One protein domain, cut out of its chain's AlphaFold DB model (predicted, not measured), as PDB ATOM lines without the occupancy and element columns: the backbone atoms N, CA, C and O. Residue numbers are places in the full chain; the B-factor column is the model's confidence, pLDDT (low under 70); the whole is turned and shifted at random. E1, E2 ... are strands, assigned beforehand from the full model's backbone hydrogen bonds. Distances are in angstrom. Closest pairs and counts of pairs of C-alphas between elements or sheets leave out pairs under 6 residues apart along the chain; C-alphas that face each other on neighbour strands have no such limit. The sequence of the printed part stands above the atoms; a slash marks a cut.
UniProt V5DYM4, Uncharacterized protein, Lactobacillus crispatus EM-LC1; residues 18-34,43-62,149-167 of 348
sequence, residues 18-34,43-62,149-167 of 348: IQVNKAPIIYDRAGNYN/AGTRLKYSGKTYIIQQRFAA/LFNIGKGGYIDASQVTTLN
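Overview. This is residues 18 to 34, 43 to 62 and 149 to 167 of the 348 residues of an uncharacterized protein of Lactobacillus crispatus EM-LC1 (UniProt V5DYM4). A two-stranded hairpin, E4 and E5, lies near the middle, with a small three-stranded sheet, E2, E1 and E6, toward one end and the long strand E3 reaching away toward the other. The printed part has 56 residues, with six named strands, E1 to E6 in chain order, and no named helix. Both sheets, E2 - E1 - E6 and E4 - E5, are antiparallel; the class is all strand, though under half of the residues are in named elements. The whole is compact, with a radius of gyration of the C-alphas of 11.1 A and spans of 31 by 23 by 18 A.

Arrangement. E1, residues 18 to 20, is the inner strand between E2, residues 46 to 48, and E6, residues 163 to 166. N 18 and O 47 are within hydrogen-bond range at 2.9 A, and N 164 and O 19 at 2.8 A. E3, residues 54 to 61, pairs with no named strand; its closest C-alpha to E4, residues 149 to 153, is that of Tyr 54, 5.9 A from that of Leu 149. E4 forms a hairpin with E5, residues 156 to 159, at 153 degrees between directions, with N 150 and O 158 2.9 A apart. The closest C-alphas of E2 and E4, Lys 48 and Ile 152, are 6.4 A apart. E5 and E6 meet only through their link.

Along the chain. E1 is 6.8 A long from C-alpha 18 at (-22.719, 3.653, -15.030), E2 7.0 A, and E3 22.2 A, ending at C-alpha 61 at (-28.288, -17.241, -34.111). E4 is 11.8 A long, E5 10.2 A, and E6 7.2 A, ending at C-alpha 166 at (-24.877, 6.863, -17.738).

Size, cuts and confidence. The farthest C-alphas, Lys 48 and Ala 62, are 33.0 A apart. Residues 35 to 42 and 63 to 148 are not printed; the gaps between C-alphas are 18.4 A and 21.4 A. Of the links printed whole, none is long. Residues 60 to 62 are under 70 in pLDDT.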
ATOM      1  N   ILE A  18     -21.526   4.407 -14.645       95.25
ATOM      2  CA  ILE A  18     -22.719   3.653 -15.030       95.25
ATOM      3  C   ILE A  18     -23.423   3.110 -13.788       95.25
ATOM      4  O   ILE A  18     -22.798   2.920 -12.746       95.25
ATOM      5  N   GLN A  19     -24.717   2.841 -13.901       95.12
ATOM      6  CA  GLN A  19     -25.494   2.105 -12.903       95.12
ATOM      7  C   GLN A  19     -26.243   0.967 -13.585       95.12
ATOM      8  O   GLN A  19     -26.708   1.151 -14.706       95.12
ATOM      9  N   VAL A  20     -26.367  -0.184 -12.925       92.25
ATOM     10  CA  VAL A  20     -27.009  -1.390 -13.483       92.25
ATOM     11  C   VAL A  20     -28.374  -1.679 -12.854       92.25
ATOM     12  O   VAL A  20     -28.600  -1.372 -11.682       92.25
ATOM     13  N   ASN A  21     -29.295  -2.278 -13.618       81.25
ATOM     14  CA  ASN A  21     -30.666  -2.591 -13.161       81.25
ATOM     15  C   ASN A  21     -30.762  -3.841 -12.278       81.25
ATOM     16  O   ASN A  21     -31.659  -3.929 -11.446       81.25
ATOM     17  N   LYS A  22     -29.865  -4.805 -12.473       86.12
ATOM     18  CA  LYS A  22     -29.798  -6.083 -11.756       86.12
ATOM     19  C   LYS A  22     -28.339  -6.487 -11.554       86.12
ATOM     20  O   LYS A  22     -27.450  -5.758 -11.986       86.12
ATOM     21  N   ALA A  23     -28.098  -7.626 -10.904       88.50
ATOM     22  CA  ALA A  23     -26.767  -8.231 -10.897       88.50
ATOM     23  C   ALA A  23     -26.325  -8.465 -12.357       88.50
ATOM     24  O   ALA A  23     -26.995  -9.224 -13.068       88.50
ATOM     25  N   PRO A  24     -25.296  -7.753 -12.848       88.69
ATOM     26  CA  PRO A  24     -24.981  -7.757 -14.264       88.69
ATOM     27  C   PRO A  24     -24.213  -9.019 -14.645       88.69
ATOM     28  O   PRO A  24     -23.358  -9.502 -13.903       88.69
ATOM     29  N   ILE A  25     -24.469  -9.499 -15.856       88.69
ATOM     30  CA  ILE A  25     -23.582 -10.436 -16.536       88.69
ATOM     31  C   ILE A  25     -22.324  -9.662 -16.926       88.69
ATOM     32  O   ILE A  25     -22.412  -8.609 -17.570       88.69
ATOM     33  N   ILE A  26     -21.168 -10.186 -16.526       91.00
ATOM     34  CA  ILE A  26     -19.866  -9.605 -16.844       91.00
ATOM     35  C   ILE A  26     -19.285 -10.290 -18.072       91.00
ATOM     36  O   ILE A  26     -19.352 -11.512 -18.221       91.00
ATOM     37  N   TYR A  27     -18.702  -9.479 -18.940       90.25
ATOM     38  CA  TYR A  27     -18.098  -9.901 -20.188       90.25
ATOM     39  C   TYR A  27     -16.588  -9.655 -20.196       90.25
ATOM     40  O   TYR A  27     -16.066  -8.864 -19.408       90.25
ATOM     41  N   ASP A  28     -15.883 -10.343 -21.088       90.38
ATOM     42  CA  ASP A  28     -14.515 -10.010 -21.477       90.38
ATOM     43  C   ASP A  28     -14.508  -8.929 -22.578       90.38
ATOM     44  O   ASP A  28     -15.552  -8.426 -23.004       90.38
ATOM     45  N   ARG A  29     -13.315  -8.566 -23.066       88.81
ATOM     46  CA  ARG A  29     -13.157  -7.545 -24.114       88.81
ATOM     47  C   ARG A  29     -13.763  -7.955 -25.467       88.81
ATOM     48  O   ARG A  29     -14.127  -7.097 -26.267       88.81
ATOM     49  N   ALA A  30     -13.852  -9.254 -25.736       87.56
ATOM     50  CA  ALA A  30     -14.483  -9.806 -26.933       87.56
ATOM     51  C   ALA A  30     -16.007  -9.985 -26.762       87.56
ATOM     52  O   ALA A  30     -16.698 -10.382 -27.702       87.56
ATOM     53  N   GLY A  31     -16.539  -9.656 -25.578       85.31
ATOM     54  CA  GLY A  31     -17.941  -9.768 -25.204       85.31
ATOM     55  C   GLY A  31     -18.385 -11.185 -24.841       85.31
ATOM     56  O   GLY A  31     -19.589 -11.453 -24.837       85.31
ATOM     57  N   ASN A  32     -17.463 -12.113 -24.596       86.06
ATOM     58  CA  ASN A  32     -17.815 -13.437 -24.084       86.06
ATOM     59  C   ASN A  32     -18.112 -13.338 -22.593       86.06
ATOM     60  O   ASN A  32     -17.558 -12.479 -21.908       86.06
ATOM     61  N   TYR A  33     -18.975 -14.214 -22.082       86.00
ATOM     62  CA  TYR A  33     -19.217 -14.296 -20.645       86.00
ATOM     63  C   TYR A  33     -17.900 -14.542 -19.898       86.00
ATOM     64  O   TYR A  33     -17.181 -15.498 -20.188       86.00
ATOM     65  N   ASN A  34     -17.589 -13.672 -18.940       87.69
ATOM     66  CA  ASN A  34     -16.367 -13.756 -18.156       87.69
ATOM     67  C   ASN A  34     -16.662 -14.402 -16.800       87.69
ATOM     68  O   ASN A  34     -16.899 -13.718 -15.804       87.69
ATOM     69  N   ALA A  43     -27.822  -5.005  -7.995       88.69
ATOM     70  CA  ALA A  43     -28.729  -4.043  -8.620       88.69
ATOM     71  C   ALA A  43     -28.534  -2.635  -8.027       88.69
ATOM     72  O   ALA A  43     -28.354  -2.484  -6.820       88.69
ATOM     73  N   GLY A  44     -28.552  -1.604  -8.870       89.25
ATOM     74  CA  GLY A  44     -28.383  -0.214  -8.446       89.25
ATOM     75  C   GLY A  44     -26.945   0.200  -8.123       89.25
ATOM     76  O   GLY A  44     -26.714   1.378  -7.854       89.25
ATOM     77  N   THR A  45     -25.967  -0.712  -8.198       93.06
ATOM     78  CA  THR A  45     -24.557  -0.367  -7.969       93.06
ATOM     79  C   THR A  45     -24.089   0.642  -9.011       93.06
ATOM     80  O   THR A  45     -24.231   0.416 -10.215       93.06
ATOM     81  N   ARG A  46     -23.501   1.748  -8.543       94.19
ATOM     82  CA  ARG A  46     -22.810   2.717  -9.394       94.19
ATOM     83  C   ARG A  46     -21.352   2.304  -9.551       94.19
ATOM     84  O   ARG A  46     -20.641   2.152  -8.564       94.19
ATOM     85  N   LEU A  47     -20.908   2.179 -10.793       93.25
ATOM     86  CA  LEU A  47     -19.558   1.767 -11.153       93.25
ATOM     87  C   LEU A  47     -18.884   2.877 -11.950       93.25
ATOM     88  O   LEU A  47     -19.520   3.545 -12.768       93.25
ATOM     89  N   LYS A  48     -17.587   3.063 -11.721       93.44
ATOM     90  CA  LYS A  48     -16.745   3.843 -12.629       93.44
ATOM     91  C   LYS A  48     -16.360   2.954 -13.806       93.44
ATOM     92  O   LYS A  48     -16.115   1.764 -13.617       93.44
ATOM     93  N   TYR A  49     -16.280   3.537 -14.994       93.00
ATOM     94  CA  TYR A  49     -15.673   2.877 -16.144       93.00
ATOM     95  C   TYR A  49     -14.488   3.690 -16.659       93.00
ATOM     96  O   TYR A  49     -14.439   4.914 -16.520       93.00
ATOM     97  N   SER A  50     -13.514   3.002 -17.246       87.75
ATOM     98  CA  SER A  50     -12.292   3.617 -17.767       87.75
ATOM     99  C   SER A  50     -12.241   3.583 -19.292       87.75
ATOM    100  O   SER A  50     -12.629   2.588 -19.906       87.75
ATOM    101  N   GLY A  51     -11.662   4.628 -19.884       79.69
ATOM    102  CA  GLY A  51     -11.357   4.685 -21.312       79.69
ATOM    103  C   GLY A  51     -12.573   4.903 -22.215       79.69
ATOM    104  O   GLY A  51     -13.686   5.178 -21.765       79.69
ATOM    105  N   LYS A  52     -12.334   4.810 -23.527       78.81
ATOM    106  CA  LYS A  52     -13.395   4.865 -24.537       78.81
ATOM    107  C   LYS A  52     -14.193   3.562 -24.505       78.81
ATOM    108  O   LYS A  52     -13.617   2.475 -24.478       78.81
ATOM    109  N   THR A  53     -15.514   3.672 -24.565       85.75
ATOM    110  CA  THR A  53     -16.369   2.527 -24.888       85.75
ATOM    111  C   THR A  53     -16.191   2.162 -26.355       85.75
ATOM    112  O   THR A  53     -15.944   3.036 -27.188       85.75
ATOM    113  N   TYR A  54     -16.386   0.898 -26.687       80.75
ATOM    114  CA  TYR A  54     -16.363   0.418 -28.062       80.75
ATOM    115  C   TYR A  54     -17.573  -0.479 -28.298       80.75
ATOM    116  O   TYR A  54     -18.114  -1.070 -27.362       80.75
ATOM    117  N   ILE A  55     -18.009  -0.524 -29.554       86.56
ATOM    118  CA  ILE A  55     -19.098  -1.382 -30.007       86.56
ATOM    119  C   ILE A  55     -18.454  -2.563 -30.714       86.56
ATOM    120  O   ILE A  55     -17.772  -2.380 -31.724       86.56
ATOM    121  N   ILE A  56     -18.664  -3.759 -30.179       86.44
ATOM    122  CA  ILE A  56     -18.339  -5.002 -30.878       86.44
ATOM    123  C   ILE A  56     -19.578  -5.519 -31.595       86.44
ATOM    124  O   ILE A  56     -20.699  -5.292 -31.147       86.44
ATOM    125  N   GLN A  57     -19.364  -6.236 -32.692       82.31
ATOM    126  CA  GLN A  57     -20.421  -6.976 -33.369       82.31
ATOM    127  C   GLN A  57     -20.319  -8.433 -32.951       82.31
ATOM    128  O   GLN A  57     -19.348  -9.111 -33.292       82.31
ATOM    129  N   GLN A  58     -21.308  -8.909 -32.206       74.25
ATOM    130  CA  GLN A  58     -21.418 -10.324 -31.900       74.25
ATOM    131  C   GLN A  58     -22.462 -10.961 -32.795       74.25
ATOM    132  O   GLN A  58     -23.576 -10.462 -32.931       74.25
ATOM    133  N   ARG A  59     -22.088 -12.078 -33.409       73.81
ATOM    134  CA  ARG A  59     -23.027 -12.901 -34.164       73.81
ATOM    135  C   ARG A  59     -23.800 -13.746 -33.170       73.81
ATOM    136  O   ARG A  59     -23.192 -14.402 -32.333       73.81
ATOM    137  N   PHE A  60     -25.112 -13.741 -33.299       68.00
ATOM    138  CA  PHE A  60     -26.010 -14.622 -32.572       68.00
ATOM    139  C   PHE A  60     -26.926 -15.303 -33.576       68.00
ATOM    140  O   PHE A  60     -27.339 -14.683 -34.557       68.00
ATOM    141  N   ALA A  61     -27.247 -16.573 -33.350       62.22
ATOM    142  CA  ALA A  61     -28.288 -17.241 -34.111       62.22
ATOM    143  C   ALA A  61     -29.596 -16.481 -33.873       62.22
ATOM    144  O   ALA A  61     -29.895 -16.111 -32.740       62.22
ATOM    145  N   ALA A  62     -30.354 -16.207 -34.934       58.88
ATOM    146  CA  ALA A  62     -31.656 -15.566 -34.822       58.88
ATOM    147  C   ALA A  62     -32.653 -16.578 -34.234       58.88
ATOM    148  O   ALA A  62     -33.338 -17.286 -34.970       58.88
ATOM    149  N   LEU A 149     -19.559  -1.934 -24.811       92.50
ATOM    150  CA  LEU A 149     -18.961  -2.456 -23.584       92.50
ATOM    151  C   LEU A 149     -18.300  -1.349 -22.752       92.50
ATOM    152  O   LEU A 149     -17.495  -0.560 -23.258       92.50
ATOM    153  N   PHE A 150     -18.607  -1.332 -21.453       93.81
ATOM    154  CA  PHE A 150     -17.987  -0.468 -20.446       93.81
ATOM    155  C   PHE A 150     -16.933  -1.242 -19.656       93.81
ATOM    156  O   PHE A 150     -17.273  -2.200 -18.967       93.81
ATOM    157  N   ASN A 151     -15.666  -0.824 -19.730       93.50
ATOM    158  CA  ASN A 151     -14.577  -1.430 -18.959       93.50
ATOM    159  C   ASN A 151     -14.663  -1.013 -17.487       93.50
ATOM    160  O   ASN A 151     -14.445   0.161 -17.177       93.50
ATOM    161  N   ILE A 152     -14.927  -1.968 -16.598       92.56
ATOM    162  CA  ILE A 152     -15.025  -1.749 -15.146       92.56
ATOM    163  C   ILE A 152     -13.742  -2.145 -14.390       92.56
ATOM    164  O   ILE A 152     -13.722  -2.150 -13.161       92.56
ATOM    165  N   GLY A 153     -12.657  -2.434 -15.115       89.31
ATOM    166  CA  GLY A 153     -11.359  -2.833 -14.570       89.31
ATOM    167  C   GLY A 153     -11.187  -4.349 -14.462       89.31
ATOM    168  O   GLY A 153     -12.132  -5.113 -14.632       89.31
ATOM    169  N   LYS A 154      -9.947  -4.797 -14.209       87.06
ATOM    170  CA  LYS A 154      -9.578  -6.219 -14.011       87.06
ATOM    171  C   LYS A 154     -10.109  -7.167 -15.110       87.06
ATOM    172  O   LYS A 154     -10.483  -8.301 -14.833       87.06
ATOM    173  N   GLY A 155     -10.175  -6.686 -16.355       87.94
ATOM    174  CA  GLY A 155     -10.677  -7.449 -17.505       87.94
ATOM    175  C   GLY A 155     -12.199  -7.647 -17.555       87.94
ATOM    176  O   GLY A 155     -12.675  -8.397 -18.405       87.94
ATOM    177  N   GLY A 156     -12.961  -7.000 -16.667       91.88
ATOM    178  CA  GLY A 156     -14.419  -7.049 -16.634       91.88
ATOM    179  C   GLY A 156     -15.065  -5.947 -17.471       91.88
ATOM    180  O   GLY A 156     -14.659  -4.781 -17.427       91.88
ATOM    181  N   TYR A 157     -16.112  -6.316 -18.204       93.31
ATOM    182  CA  TYR A 157     -16.898  -5.414 -19.035       93.31
ATOM    183  C   TYR A 157     -18.395  -5.566 -18.771       93.31
ATOM    184  O   TYR A 157     -18.894  -6.673 -18.573       93.31
ATOM    185  N   ILE A 158     -19.121  -4.451 -18.812       92.25
ATOM    186  CA  ILE A 158     -20.586  -4.429 -18.731       92.25
ATOM    187  C   ILE A 158     -21.161  -4.034 -20.085       92.25
ATOM    188  O   ILE A 158     -20.789  -3.008 -20.652       92.25
ATOM    189  N   ASP A 159     -22.088  -4.851 -20.577       90.75
ATOM    190  CA  ASP A 159     -22.911  -4.536 -21.743       90.75
ATOM    191  C   ASP A 159     -23.879  -3.388 -21.432       90.75
ATOM    192  O   ASP A 159     -24.598  -3.409 -20.430       90.75
ATOM    193  N   ALA A 160     -23.899  -2.394 -22.314       90.94
ATOM    194  CA  ALA A 160     -24.740  -1.214 -22.239       90.94
ATOM    195  C   ALA A 160     -26.247  -1.491 -22.113       90.94
ATOM    196  O   ALA A 160     -26.955  -0.693 -21.503       90.94
ATOM    197  N   SER A 161     -26.746  -2.622 -22.616       87.88
ATOM    198  CA  SER A 161     -28.144  -3.041 -22.436       87.88
ATOM    199  C   SER A 161     -28.531  -3.283 -20.968       87.88
ATOM    200  O   SER A 161     -29.714  -3.262 -20.628       87.88
ATOM    201  N   GLN A 162     -27.546  -3.475 -20.081       90.69
ATOM    202  CA  GLN A 162     -27.734  -3.669 -18.637       90.69
ATOM    203  C   GLN A 162     -27.642  -2.359 -17.837       90.69
ATOM    204  O   GLN A 162     -27.837  -2.355 -16.617       90.69
ATOM    205  N   VAL A 163     -27.322  -1.244 -18.501       92.75
ATOM    206  CA  VAL A 163     -27.101   0.058 -17.869       92.75
ATOM    207  C   VAL A 163     -28.423   0.815 -17.755       92.75
ATOM    208  O   VAL A 163     -29.142   0.990 -18.731       92.75
ATOM    209  N   THR A 164     -28.747   1.284 -16.550       94.19
ATOM    210  CA  THR A 164     -29.881   2.184 -16.302       94.19
ATOM    211  C   THR A 164     -29.493   3.640 -16.398       94.19
ATOM    212  O   THR A 164     -30.251   4.440 -16.932       94.19
ATOM    213  N   THR A 165     -28.331   4.004 -15.857       95.25
ATOM    214  CA  THR A 165     -27.861   5.388 -15.898       95.25
ATOM    215  C   THR A 165     -26.444   5.460 -16.428       95.25
ATOM    216  O   THR A 165     -25.606   4.627 -16.098       95.25
ATOM    217  N   LEU A 166     -26.188   6.481 -17.236       95.00
ATOM    218  CA  LEU A 166     -24.877   6.863 -17.738       95.00
ATOM    219  C   LEU A 166     -24.619   8.285 -17.250       95.00
ATOM    220  O   LEU A 166     -25.419   9.186 -17.500       95.00
ATOM    221  N   ASN A 167     -23.531   8.484 -16.512       93.31
ATOM    222  CA  ASN A 167     -23.170   9.763 -15.899       93.31
ATOM    223  C   ASN A 167     -24.317  10.363 -15.063       93.31
ATOM    224  O   ASN A 167     -24.614  11.555 -15.139       93.31
TER     225      ASN A 167